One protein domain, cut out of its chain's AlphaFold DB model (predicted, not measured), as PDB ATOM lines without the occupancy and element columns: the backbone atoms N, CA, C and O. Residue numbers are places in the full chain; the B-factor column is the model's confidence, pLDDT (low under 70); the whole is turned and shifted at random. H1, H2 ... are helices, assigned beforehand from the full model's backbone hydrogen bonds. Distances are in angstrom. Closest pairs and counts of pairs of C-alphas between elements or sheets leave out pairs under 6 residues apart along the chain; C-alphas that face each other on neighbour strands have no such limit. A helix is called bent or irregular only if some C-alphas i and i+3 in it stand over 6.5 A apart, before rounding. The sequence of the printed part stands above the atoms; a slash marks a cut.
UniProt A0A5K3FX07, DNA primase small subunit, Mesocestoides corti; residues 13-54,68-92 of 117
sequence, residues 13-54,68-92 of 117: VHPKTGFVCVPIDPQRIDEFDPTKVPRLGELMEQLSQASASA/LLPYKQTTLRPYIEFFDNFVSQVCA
ATOM      1  N   VAL A  13     -26.962 -21.256 -45.031       98.12
ATOM      2  CA  VAL A  13     -25.505 -21.195 -45.152       98.12
ATOM      3  C   VAL A  13     -25.134 -20.940 -46.610       98.12
ATOM      4  O   VAL A  13     -25.618 -21.623 -47.514       98.12
ATOM      5  N   HIS A  14     -24.274 -19.956 -46.856       97.19
ATOM      6  CA  HIS A  14     -23.760 -19.696 -48.193       97.19
ATOM      7  C   HIS A  14     -22.726 -20.774 -48.576       97.19
ATOM      8  O   HIS A  14     -21.699 -20.896 -47.900       97.19
ATOM      9  N   PRO A  15     -22.930 -21.537 -49.667       97.06
ATOM     10  CA  PRO A  15     -22.202 -22.785 -49.915       97.06
ATOM     11  C   PRO A  15     -20.692 -22.595 -50.091       97.06
ATOM     12  O   PRO A  15     -19.913 -23.458 -49.708       97.06
ATOM     13  N   LYS A  16     -20.257 -21.452 -50.640       96.88
ATOM     14  CA  LYS A  16     -18.833 -21.182 -50.894       96.88
ATOM     15  C   LYS A  16     -18.082 -20.660 -49.667       96.88
ATOM     16  O   LYS A  16     -16.886 -20.886 -49.543       96.88
ATOM     17  N   THR A  17     -18.752 -19.905 -48.799       96.81
ATOM     18  CA  THR A  17     -18.090 -19.181 -47.697       96.81
ATOM     19  C   THR A  17     -18.328 -19.844 -46.346       96.81
ATOM     20  O   THR A  17     -17.536 -19.661 -45.422       96.81
ATOM     21  N   GLY A  18     -19.407 -20.619 -46.219       97.81
ATOM     22  CA  GLY A  18     -19.858 -21.183 -44.952       97.81
ATOM     23  C   GLY A  18     -20.490 -20.151 -44.016       97.81
ATOM     24  O   GLY A  18     -20.858 -20.515 -42.904       97.81
ATOM     25  N   PHE A  19     -20.621 -18.887 -44.439       98.44
ATOM     26  CA  PHE A  19     -21.286 -17.847 -43.657       98.44
ATOM     27  C   PHE A  19     -22.786 -18.105 -43.574       98.44
ATOM     28  O   PHE A  19     -23.427 -18.446 -44.575       98.44
ATOM     29  N   VAL A  20     -23.350 -17.892 -42.392       98.25
ATOM     30  CA  VAL A  20     -24.795 -17.889 -42.180       98.25
ATOM     31  C   VAL A  20     -25.369 -16.567 -42.686       98.25
ATOM     32  O   VAL A  20     -24.870 -15.488 -42.376       98.25
ATOM     33  N   CYS A  21     -26.441 -16.631 -43.473       98.00
ATOM     34  CA  CYS A  21     -27.141 -15.438 -43.938       98.00
ATOM     35  C   CYS A  21     -28.054 -14.877 -42.844       98.00
ATOM     36  O   CYS A  21     -29.217 -15.266 -42.739       98.00
ATOM     37  N   VAL A  22     -27.511 -13.968 -42.048       98.00
ATOM     38  CA  VAL A  22     -28.187 -13.351 -40.905       98.00
ATOM     39  C   VAL A  22     -29.067 -12.153 -41.306       98.00
ATOM     40  O   VAL A  22     -28.788 -11.509 -42.321       98.00
ATOM     41  N   PRO A  23     -30.135 -11.843 -40.547       97.38
ATOM     42  CA  PRO A  23     -30.846 -10.571 -40.661       97.38
ATOM     43  C   PRO A  23     -29.914  -9.390 -40.360       97.38
ATOM     44  O   PRO A  23     -28.980  -9.510 -39.567       97.38
ATOM     45  N   ILE A  24     -30.194  -8.248 -40.985       96.69
ATOM     46  CA  ILE A  24     -29.409  -7.017 -40.855       96.69
ATOM     47  C   ILE A  24     -30.333  -5.920 -40.329       96.69
ATOM     48  O   ILE A  24     -31.445  -5.762 -40.836       96.69
ATOM     49  N   ASP A  25     -29.868  -5.167 -39.333       95.31
ATOM     50  CA  ASP A  25     -30.566  -3.988 -38.826       95.31
ATOM     51  C   ASP A  25     -30.314  -2.787 -39.757       95.31
ATOM     52  O   ASP A  25     -29.186  -2.288 -39.819       95.31
ATOM     53  N   PRO A  26     -31.333  -2.289 -40.481       95.56
ATOM     54  CA  PRO A  26     -31.156  -1.153 -41.375       95.56
ATOM     55  C   PRO A  26     -30.835   0.153 -40.635       95.56
ATOM     56  O   PRO A  26     -30.310   1.069 -41.258       95.56
ATOM     57  N   GLN A  27     -31.143   0.272 -39.337       96.25
ATOM     58  CA  GLN A  27     -30.829   1.468 -38.541       96.25
ATOM     59  C   GLN A  27     -29.354   1.538 -38.128       96.25
ATOM     60  O   GLN A  27     -28.876   2.606 -37.759       96.25
ATOM     61  N   ARG A  28     -28.634   0.414 -38.198       94.19
ATOM     62  CA  ARG A  28     -27.220   0.284 -37.807       94.19
ATOM     63  C   ARG A  28     -26.378  -0.308 -38.936       94.19
ATOM     64  O   ARG A  28     -25.428  -1.048 -38.699       94.19
ATOM     65  N   ILE A  29     -26.745  -0.005 -40.181       96.31
ATOM     66  CA  ILE A  29     -26.112  -0.592 -41.367       96.31
ATOM     67  C   ILE A  29     -24.620  -0.249 -41.475       96.31
ATOM     68  O   ILE A  29     -23.838  -1.095 -41.896       96.31
ATOM     69  N   ASP A  30     -24.218   0.943 -41.024       97.50
ATOM     70  CA  ASP A  30     -22.819   1.394 -41.031       97.50
ATOM     71  C   ASP A  30     -21.930   0.593 -40.062       97.50
ATOM     72  O   ASP A  30     -20.708   0.574 -40.200       97.50
ATOM     73  N   GLU A  31     -22.536  -0.090 -39.088       96.25
ATOM     74  CA  GLU A  31     -21.843  -0.942 -38.118       96.25
ATOM     75  C   GLU A  31     -21.766  -2.411 -38.571       96.25
ATOM     76  O   GLU A  31     -21.044  -3.212 -37.969       96.25
ATOM     77  N   PHE A  32     -22.517  -2.794 -39.609       96.69
ATOM     78  CA  PHE A  32     -22.585  -4.176 -40.074       96.69
ATOM     79  C   PHE A  32     -21.342  -4.552 -40.888       96.69
ATOM     80  O   PHE A  32     -21.111  -4.050 -41.987       96.69
ATOM     81  N   ASP A  33     -20.572  -5.510 -40.371       96.31
ATOM     82  CA  ASP A  33     -19.413  -6.079 -41.057       96.31
ATOM     83  C   ASP A  33     -19.755  -7.466 -41.641       96.31
ATOM     84  O   ASP A  33     -19.862  -8.445 -40.892       96.31
ATOM     85  N   PRO A  34     -19.886  -7.600 -42.977       95.12
ATOM     86  CA  PRO A  34     -20.247  -8.865 -43.615       95.12
ATOM     87  C   PRO A  34     -19.178  -9.956 -43.459       95.12
ATOM     88  O   PRO A  34     -19.456 -11.116 -43.762       95.12
ATOM     89  N   THR A  35     -17.964  -9.619 -43.014       95.75
ATOM     90  CA  THR A  35     -16.879 -10.586 -42.787       95.75
ATOM     91  C   THR A  35     -16.885 -11.185 -41.381       95.75
ATOM     92  O   THR A  35     -16.208 -12.184 -41.149       95.75
ATOM     93  N   LYS A  36     -17.674 -10.615 -40.459       96.12
ATOM     94  CA  LYS A  36     -17.777 -11.042 -39.051       96.12
ATOM     95  C   LYS A  36     -19.045 -11.832 -38.732       96.12
ATOM     96  O   LYS A  36     -19.302 -12.148 -37.571       96.12
ATOM     97  N   VAL A  37     -19.861 -12.136 -39.738       97.69
ATOM     98  CA  VAL A  37     -21.043 -12.984 -39.546       97.69
ATOM     99  C   VAL A  37     -20.614 -14.431 -39.241       97.69
ATOM    100  O   VAL A  37     -19.596 -14.878 -39.774       97.69
ATOM    101  N   PRO A  38     -21.366 -15.190 -38.422       98.00
ATOM    102  CA  PRO A  38     -20.951 -16.527 -38.003       98.00
ATOM    103  C   PRO A  38     -20.779 -17.497 -39.172       98.00
ATOM    104  O   PRO A  38     -21.595 -17.521 -40.107       98.00
ATOM    105  N   ARG A  39     -19.759 -18.354 -39.098       98.31
ATOM    106  CA  ARG A  39     -19.589 -19.492 -40.013       98.31
ATOM    107  C   ARG A  39     -20.160 -20.763 -39.406       98.31
ATOM    108  O   ARG A  39     -20.084 -20.978 -38.202       98.31
ATOM    109  N   LEU A  40     -20.665 -21.659 -40.252       97.94
ATOM    110  CA  LEU A  40     -21.199 -22.950 -39.805       97.94
ATOM    111  C   LEU A  40     -20.186 -23.743 -38.958       97.94
ATOM    112  O   LEU A  40     -20.564 -24.279 -37.923       97.94
ATOM    113  N   GLY A  41     -18.912 -23.784 -39.369       97.38
ATOM    114  CA  GLY A  41     -17.862 -24.496 -38.629       97.38
ATOM    115  C   GLY A  41     -17.643 -23.946 -37.216       97.38
ATOM    116  O   GLY A  41     -17.640 -24.708 -36.258       97.38
ATOM    117  N   GLU A  42     -17.578 -22.620 -37.075       97.00
ATOM    118  CA  GLU A  42     -17.413 -21.941 -35.779       97.00
ATOM    119  C   GLU A  42     -18.598 -22.221 -34.847       97.00
ATOM    120  O   GLU A  42     -18.423 -22.449 -33.652       97.00
ATOM    121  N   LEU A  43     -19.816 -22.247 -35.393       97.12
ATOM    122  CA  LEU A  43     -21.012 -22.586 -34.623       97.12
ATOM    123  C   LEU A  43     -20.979 -24.038 -34.133       97.12
ATOM    124  O   LEU A  43     -21.356 -24.298 -32.994       97.12
ATOM    125  N   MET A  44     -20.509 -24.982 -34.954       96.25
ATOM    126  CA  MET A  44     -20.364 -26.385 -34.545       96.25
ATOM    127  C   MET A  44     -19.344 -26.549 -33.412       96.25
ATOM    128  O   MET A  44     -19.593 -27.309 -32.479       96.25
ATOM    129  N   GLU A  45     -18.230 -25.817 -33.466       96.44
ATOM    130  CA  GLU A  45     -17.217 -25.796 -32.402       96.44
ATOM    131  C   GLU A  45     -17.757 -25.185 -31.101       96.44
ATOM    132  O   GLU A  45     -17.549 -25.737 -30.023       96.44
ATOM    133  N   GLN A  46     -18.507 -24.082 -31.186       94.94
ATOM    134  CA  GLN A  46     -19.140 -23.457 -30.017       94.94
ATOM    135  C   GLN A  46     -20.128 -24.408 -29.334       94.94
ATOM    136  O   GLN A  46     -20.148 -24.511 -28.109       94.94
ATOM    137  N   LEU A  47     -20.922 -25.136 -30.122       92.75
ATOM    138  CA  LEU A  47     -21.888 -26.103 -29.603       92.75
ATOM    139  C   LEU A  47     -21.215 -27.307 -28.936       92.75
ATOM    140  O   LEU A  47     -21.670 -27.732 -27.875       92.75
ATOM    141  N   SER A  48     -20.136 -27.841 -29.516       91.19
ATOM    142  CA  SER A  48     -19.422 -28.986 -28.935       91.19
ATOM    143  C   SER A  48     -18.717 -28.630 -27.622       91.19
ATOM    144  O   SER A  48     -18.723 -29.419 -26.675       91.19
ATOM    145  N   GLN A  49     -18.158 -27.421 -27.525       89.62
ATOM    146  CA  GLN A  49     -17.552 -26.907 -26.292       89.62
ATOM    147  C   GLN A  49     -18.600 -26.661 -25.200       89.62
ATOM    148  O   GLN A  49     -18.369 -26.979 -24.030       89.62
ATOM    149  N   ALA A  50     -19.762 -26.123 -25.578       85.06
ATOM    150  CA  ALA A  50     -20.857 -25.870 -24.653       85.06
ATOM    151  C   ALA A  50     -21.431 -27.169 -24.061       85.06
ATOM    152  O   ALA A  50     -21.684 -27.221 -22.857       85.06
ATOM    153  N   SER A  51     -21.573 -28.229 -24.866       79.62
ATOM    154  CA  SER A  51     -22.032 -29.533 -24.372       79.62
ATOM    155  C   SER A  51     -21.014 -30.196 -23.444       79.62
ATOM    156  O   SER A  51     -21.401 -30.694 -22.394       79.62
ATOM    157  N   ALA A  52     -19.718 -30.131 -23.772       76.81
ATOM    158  CA  ALA A  52     -18.661 -30.710 -22.937       76.81
ATOM    159  C   ALA A  52     -18.539 -30.027 -21.560       76.81
ATOM    160  O   ALA A  52     -18.108 -30.642 -20.589       76.81
ATOM    161  N   SER A  53     -18.934 -28.755 -21.464       68.12
ATOM    162  CA  SER A  53     -18.893 -27.980 -20.215       68.12
ATOM    163  C   SER A  53     -20.110 -28.222 -19.309       68.12
ATOM    164  O   SER A  53     -20.081 -27.854 -18.138       68.12
ATOM    165  N   ALA A  54     -21.183 -28.832 -19.827       65.50
ATOM    166  CA  ALA A  54     -22.433 -29.061 -19.098       65.50
ATOM    167  C   ALA A  54     -22.443 -30.366 -18.278       65.50
ATOM    168  O   ALA A  54     -23.352 -30.587 -17.479       65.50
ATOM    169  N   LEU A  68     -32.560 -25.533 -23.237       62.62
ATOM    170  CA  LEU A  68     -33.540 -25.853 -24.285       62.62
ATOM    171  C   LEU A  68     -33.140 -25.395 -25.686       62.62
ATOM    172  O   LEU A  68     -33.735 -25.861 -26.651       62.62
ATOM    173  N   LEU A  69     -32.173 -24.485 -25.821       83.75
ATOM    174  CA  LEU A  69     -31.805 -23.918 -27.116       83.75
ATOM    175  C   LEU A  69     -30.286 -23.704 -27.209       83.75
ATOM    176  O   LEU A  69     -29.807 -22.609 -26.908       83.75
ATOM    177  N   PRO A  70     -29.529 -24.713 -27.680       88.31
ATOM    178  CA  PRO A  70     -28.067 -24.661 -27.764       88.31
ATOM    179  C   PRO A  70     -27.520 -23.445 -28.531       88.31
ATOM    180  O   PRO A  70     -26.445 -22.939 -28.221       88.31
ATOM    181  N   TYR A  71     -28.288 -22.893 -29.481       91.56
ATOM    182  CA  TYR A  71     -27.887 -21.694 -30.227       91.56
ATOM    183  C   TYR A  71     -27.615 -20.478 -29.322       91.56
ATOM    184  O   TYR A  71     -26.847 -19.595 -29.709       91.56
ATOM    185  N   LYS A  72     -28.223 -20.404 -28.126       93.50
ATOM    186  CA  LYS A  72     -28.045 -19.288 -27.178       93.50
ATOM    187  C   LYS A  72     -26.618 -19.185 -26.632       93.50
ATOM    188  O   LYS A  72     -26.249 -18.148 -26.085       93.50
ATOM    189  N   GLN A  73     -25.824 -20.236 -26.783       92.62
ATOM    190  CA  GLN A  73     -24.414 -20.271 -26.398       92.62
ATOM    191  C   GLN A  73     -23.484 -20.063 -27.601       92.62
ATOM    192  O   GLN A  73     -22.285 -20.293 -27.511       92.62
ATOM    193  N   THR A  74     -24.026 -19.610 -28.734       96.00
ATOM    194  CA  THR A  74     -23.273 -19.398 -29.970       96.00
ATOM    195  C   THR A  74     -23.324 -17.941 -30.417       96.00
ATOM    196  O   THR A  74     -24.220 -17.175 -30.056       96.00
ATOM    197  N   THR A  75     -22.400 -17.578 -31.300       97.12
ATOM    198  CA  THR A  75     -22.363 -16.277 -31.988       97.12
ATOM    199  C   THR A  75     -23.571 -16.014 -32.893       97.12
ATOM    200  O   THR A  75     -23.768 -14.883 -33.331       97.12
ATOM    201  N   LEU A  76     -24.422 -17.017 -33.147       97.62
ATOM    202  CA  LEU A  76     -25.666 -16.851 -33.901       97.62
ATOM    203  C   LEU A  76     -26.788 -16.201 -33.074       97.62
ATOM    204  O   LEU A  76     -27.697 -15.597 -33.646       97.62
ATOM    205  N   ARG A  77     -26.722 -16.287 -31.739       96.88
ATOM    206  CA  ARG A  77     -27.744 -15.779 -30.811       96.88
ATOM    207  C   ARG A  77     -28.269 -14.367 -31.121       96.88
ATOM    208  O   ARG A  77     -29.487 -14.253 -31.255       96.88
ATOM    209  N   PRO A  78     -27.436 -13.309 -31.234       96.56
ATOM    210  CA  PRO A  78     -27.950 -11.945 -31.395       96.56
ATOM    211  C   PRO A  78     -28.792 -11.782 -32.667       96.56
ATOM    212  O   PRO A  78     -29.744 -11.007 -32.691       96.56
ATOM    213  N   TYR A  79     -28.486 -12.553 -33.710       97.62
ATOM    214  CA  TYR A  79     -29.223 -12.526 -34.968       97.62
ATOM    215  C   TYR A  79     -30.581 -13.230 -34.870       97.62
ATOM    216  O   TYR A  79     -31.544 -12.785 -35.491       97.62
ATOM    217  N   ILE A  80     -30.668 -14.310 -34.086       97.00
ATOM    218  CA  ILE A  80     -31.938 -14.996 -33.811       97.00
ATOM    219  C   ILE A  80     -32.827 -14.113 -32.938       97.00
ATOM    220  O   ILE A  80     -33.974 -13.888 -33.299       97.00
ATOM    221  N   GLU A  81     -32.294 -13.535 -31.860       96.25
ATOM    222  CA  GLU A  81     -33.064 -12.646 -30.976       96.25
ATOM    223  C   GLU A  81     -33.588 -11.409 -31.726       96.25
ATOM    224  O   GLU A  81     -34.742 -11.008 -31.546       96.25
ATOM    225  N   PHE A  82     -32.783 -10.840 -32.630       96.44
ATOM    226  CA  PHE A  82     -33.230  -9.766 -33.517       96.44
ATOM    227  C   PHE A  82     -34.395 -10.208 -34.418       96.44
ATOM    228  O   PHE A  82     -35.393  -9.494 -34.543       96.44
ATOM    229  N   PHE A  83     -34.292 -11.388 -35.037       97.19
ATOM    230  CA  PHE A  83     -35.338 -11.904 -35.920       97.19
ATOM    231  C   PHE A  83     -36.614 -12.285 -35.168       97.19
ATOM    232  O   PHE A  83     -37.704 -11.998 -35.656       97.19
ATOM    233  N   ASP A  84     -36.501 -12.860 -33.973       95.69
ATOM    234  CA  ASP A  84     -37.642 -13.181 -33.113       95.69
ATOM    235  C   ASP A  84     -38.428 -11.914 -32.758       95.69
ATOM    236  O   ASP A  84     -39.659 -11.900 -32.830       95.69
ATOM    237  N   ASN A  85     -37.730 -10.813 -32.458       95.50
ATOM    238  CA  ASN A  85     -38.363  -9.514 -32.237       95.50
ATOM    239  C   ASN A  85     -39.028  -8.950 -33.507       95.50
ATOM    240  O   ASN A  85     -40.051  -8.272 -33.429       95.50
ATOM    241  N   PHE A  86     -38.471  -9.208 -34.691       95.56
ATOM    242  CA  PHE A  86     -39.129  -8.853 -35.949       95.56
ATOM    243  C   PHE A  86     -40.409  -9.679 -36.162       95.56
ATOM    244  O   PHE A  86     -41.468  -9.117 -36.442       95.56
ATOM    245  N   VAL A  87     -40.342 -11.001 -35.985       95.25
ATOM    246  CA  VAL A  87     -41.490 -11.906 -36.156       95.25
ATOM    247  C   VAL A  87     -42.600 -11.582 -35.158       95.25
ATOM    248  O   VAL A  87     -43.766 -11.543 -35.549       95.25
ATOM    249  N   SER A  88     -42.266 -11.279 -33.900       95.19
ATOM    250  CA  SER A  88     -43.260 -10.920 -32.880       95.19
ATOM    251  C   SER A  88     -44.068  -9.675 -33.266       95.19
ATOM    252  O   SER A  88     -45.284  -9.661 -33.089       95.19
ATOM    253  N   GLN A  89     -43.429  -8.671 -33.872       93.19
ATOM    254  CA  GLN A  89     -44.100  -7.471 -34.380       93.19
ATOM    255  C   GLN A  89     -44.973  -7.756 -35.605       93.19
ATOM    256  O   GLN A  89     -46.049  -7.178 -35.741       93.19
ATOM    257  N   VAL A  90     -44.534  -8.652 -36.493       93.31
ATOM    258  CA  VAL A  90     -45.314  -9.054 -37.677       93.31
ATOM    259  C   VAL A  90     -46.551  -9.868 -37.284       93.31
ATOM    260  O   VAL A  90     -47.601  -9.729 -37.912       93.31
ATOM    261  N   CYS A  91     -46.435 -10.701 -36.251       90.56
ATOM    262  CA  CYS A  91     -47.513 -11.547 -35.743       90.56
ATOM    263  C   CYS A  91     -48.424 -10.848 -34.722       90.56
ATOM    264  O   CYS A  91     -49.482 -11.389 -34.400       90.56
ATOM    265  N   ALA A  92     -48.039  -9.678 -34.203       85.94
ATOM    266  CA  ALA A  92     -48.871  -8.921 -33.279       85.94
ATOM    267  C   ALA A  92     -50.223  -8.573 -33.935       85.94
ATOM    268  O   ALA A  92     -50.260  -8.176 -35.107       85.94
TER     269      ALA A  92
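What this domain is: This is residues 13 to 54 and 68 to 92 of the 117 residues of the protein "DNA primase small subunit" of Mesocestoides corti (UniProt A0A5K3FX07). Two longer helices, H2 and H4, spread different ways without meeting; short H3 packs on H2 and leads into H4, while a loop runs out to small, free-standing H1 and back. The 67 printed residues hold four named helices, H1 to H4, all helix, loose, radius of gyration of the C-alphas 13.6 A, spans 37 by 31 by 21 A.

How they stand to each other: Look at H1, residues 26 to 31, apart from H2, residues 40 to 54. H2 touches H3, residues 70 to 73, with residues 46 to 50 alone; the closest C-alphas, Leu 47 and Pro 70, are 6.6 A apart. H3 is close but not clearly touching H4, residues 77 to 91, the closest C-alphas being Tyr 71 and Arg 77, 5.9 A. H2 and H4 are apart. Each O i to N i+4 pair is within hydrogen-bond range in H2 and H4, 0 of 2 in H1, with 1 of 3 O i to N i+3 pairs; H3 is too short.

Where its parts are: Find C-alpha 26 at (-31.156, -1.153, -41.375), opening H1, 9.9 A long and irregular: C-alphas 27 and 30 are 8.4 A apart. H2 spans 21.6 A, H3 5.9 A, H4 20.8 A, to C-alpha 91 at (-47.513, -11.547, -35.743).

The domain as a whole: Residues 55 to 67 are cut out; C-alphas 54 and 68 are 12.7 A apart. No link printed whole is long. Residues 53, 54 and 68 have pLDDT under 70.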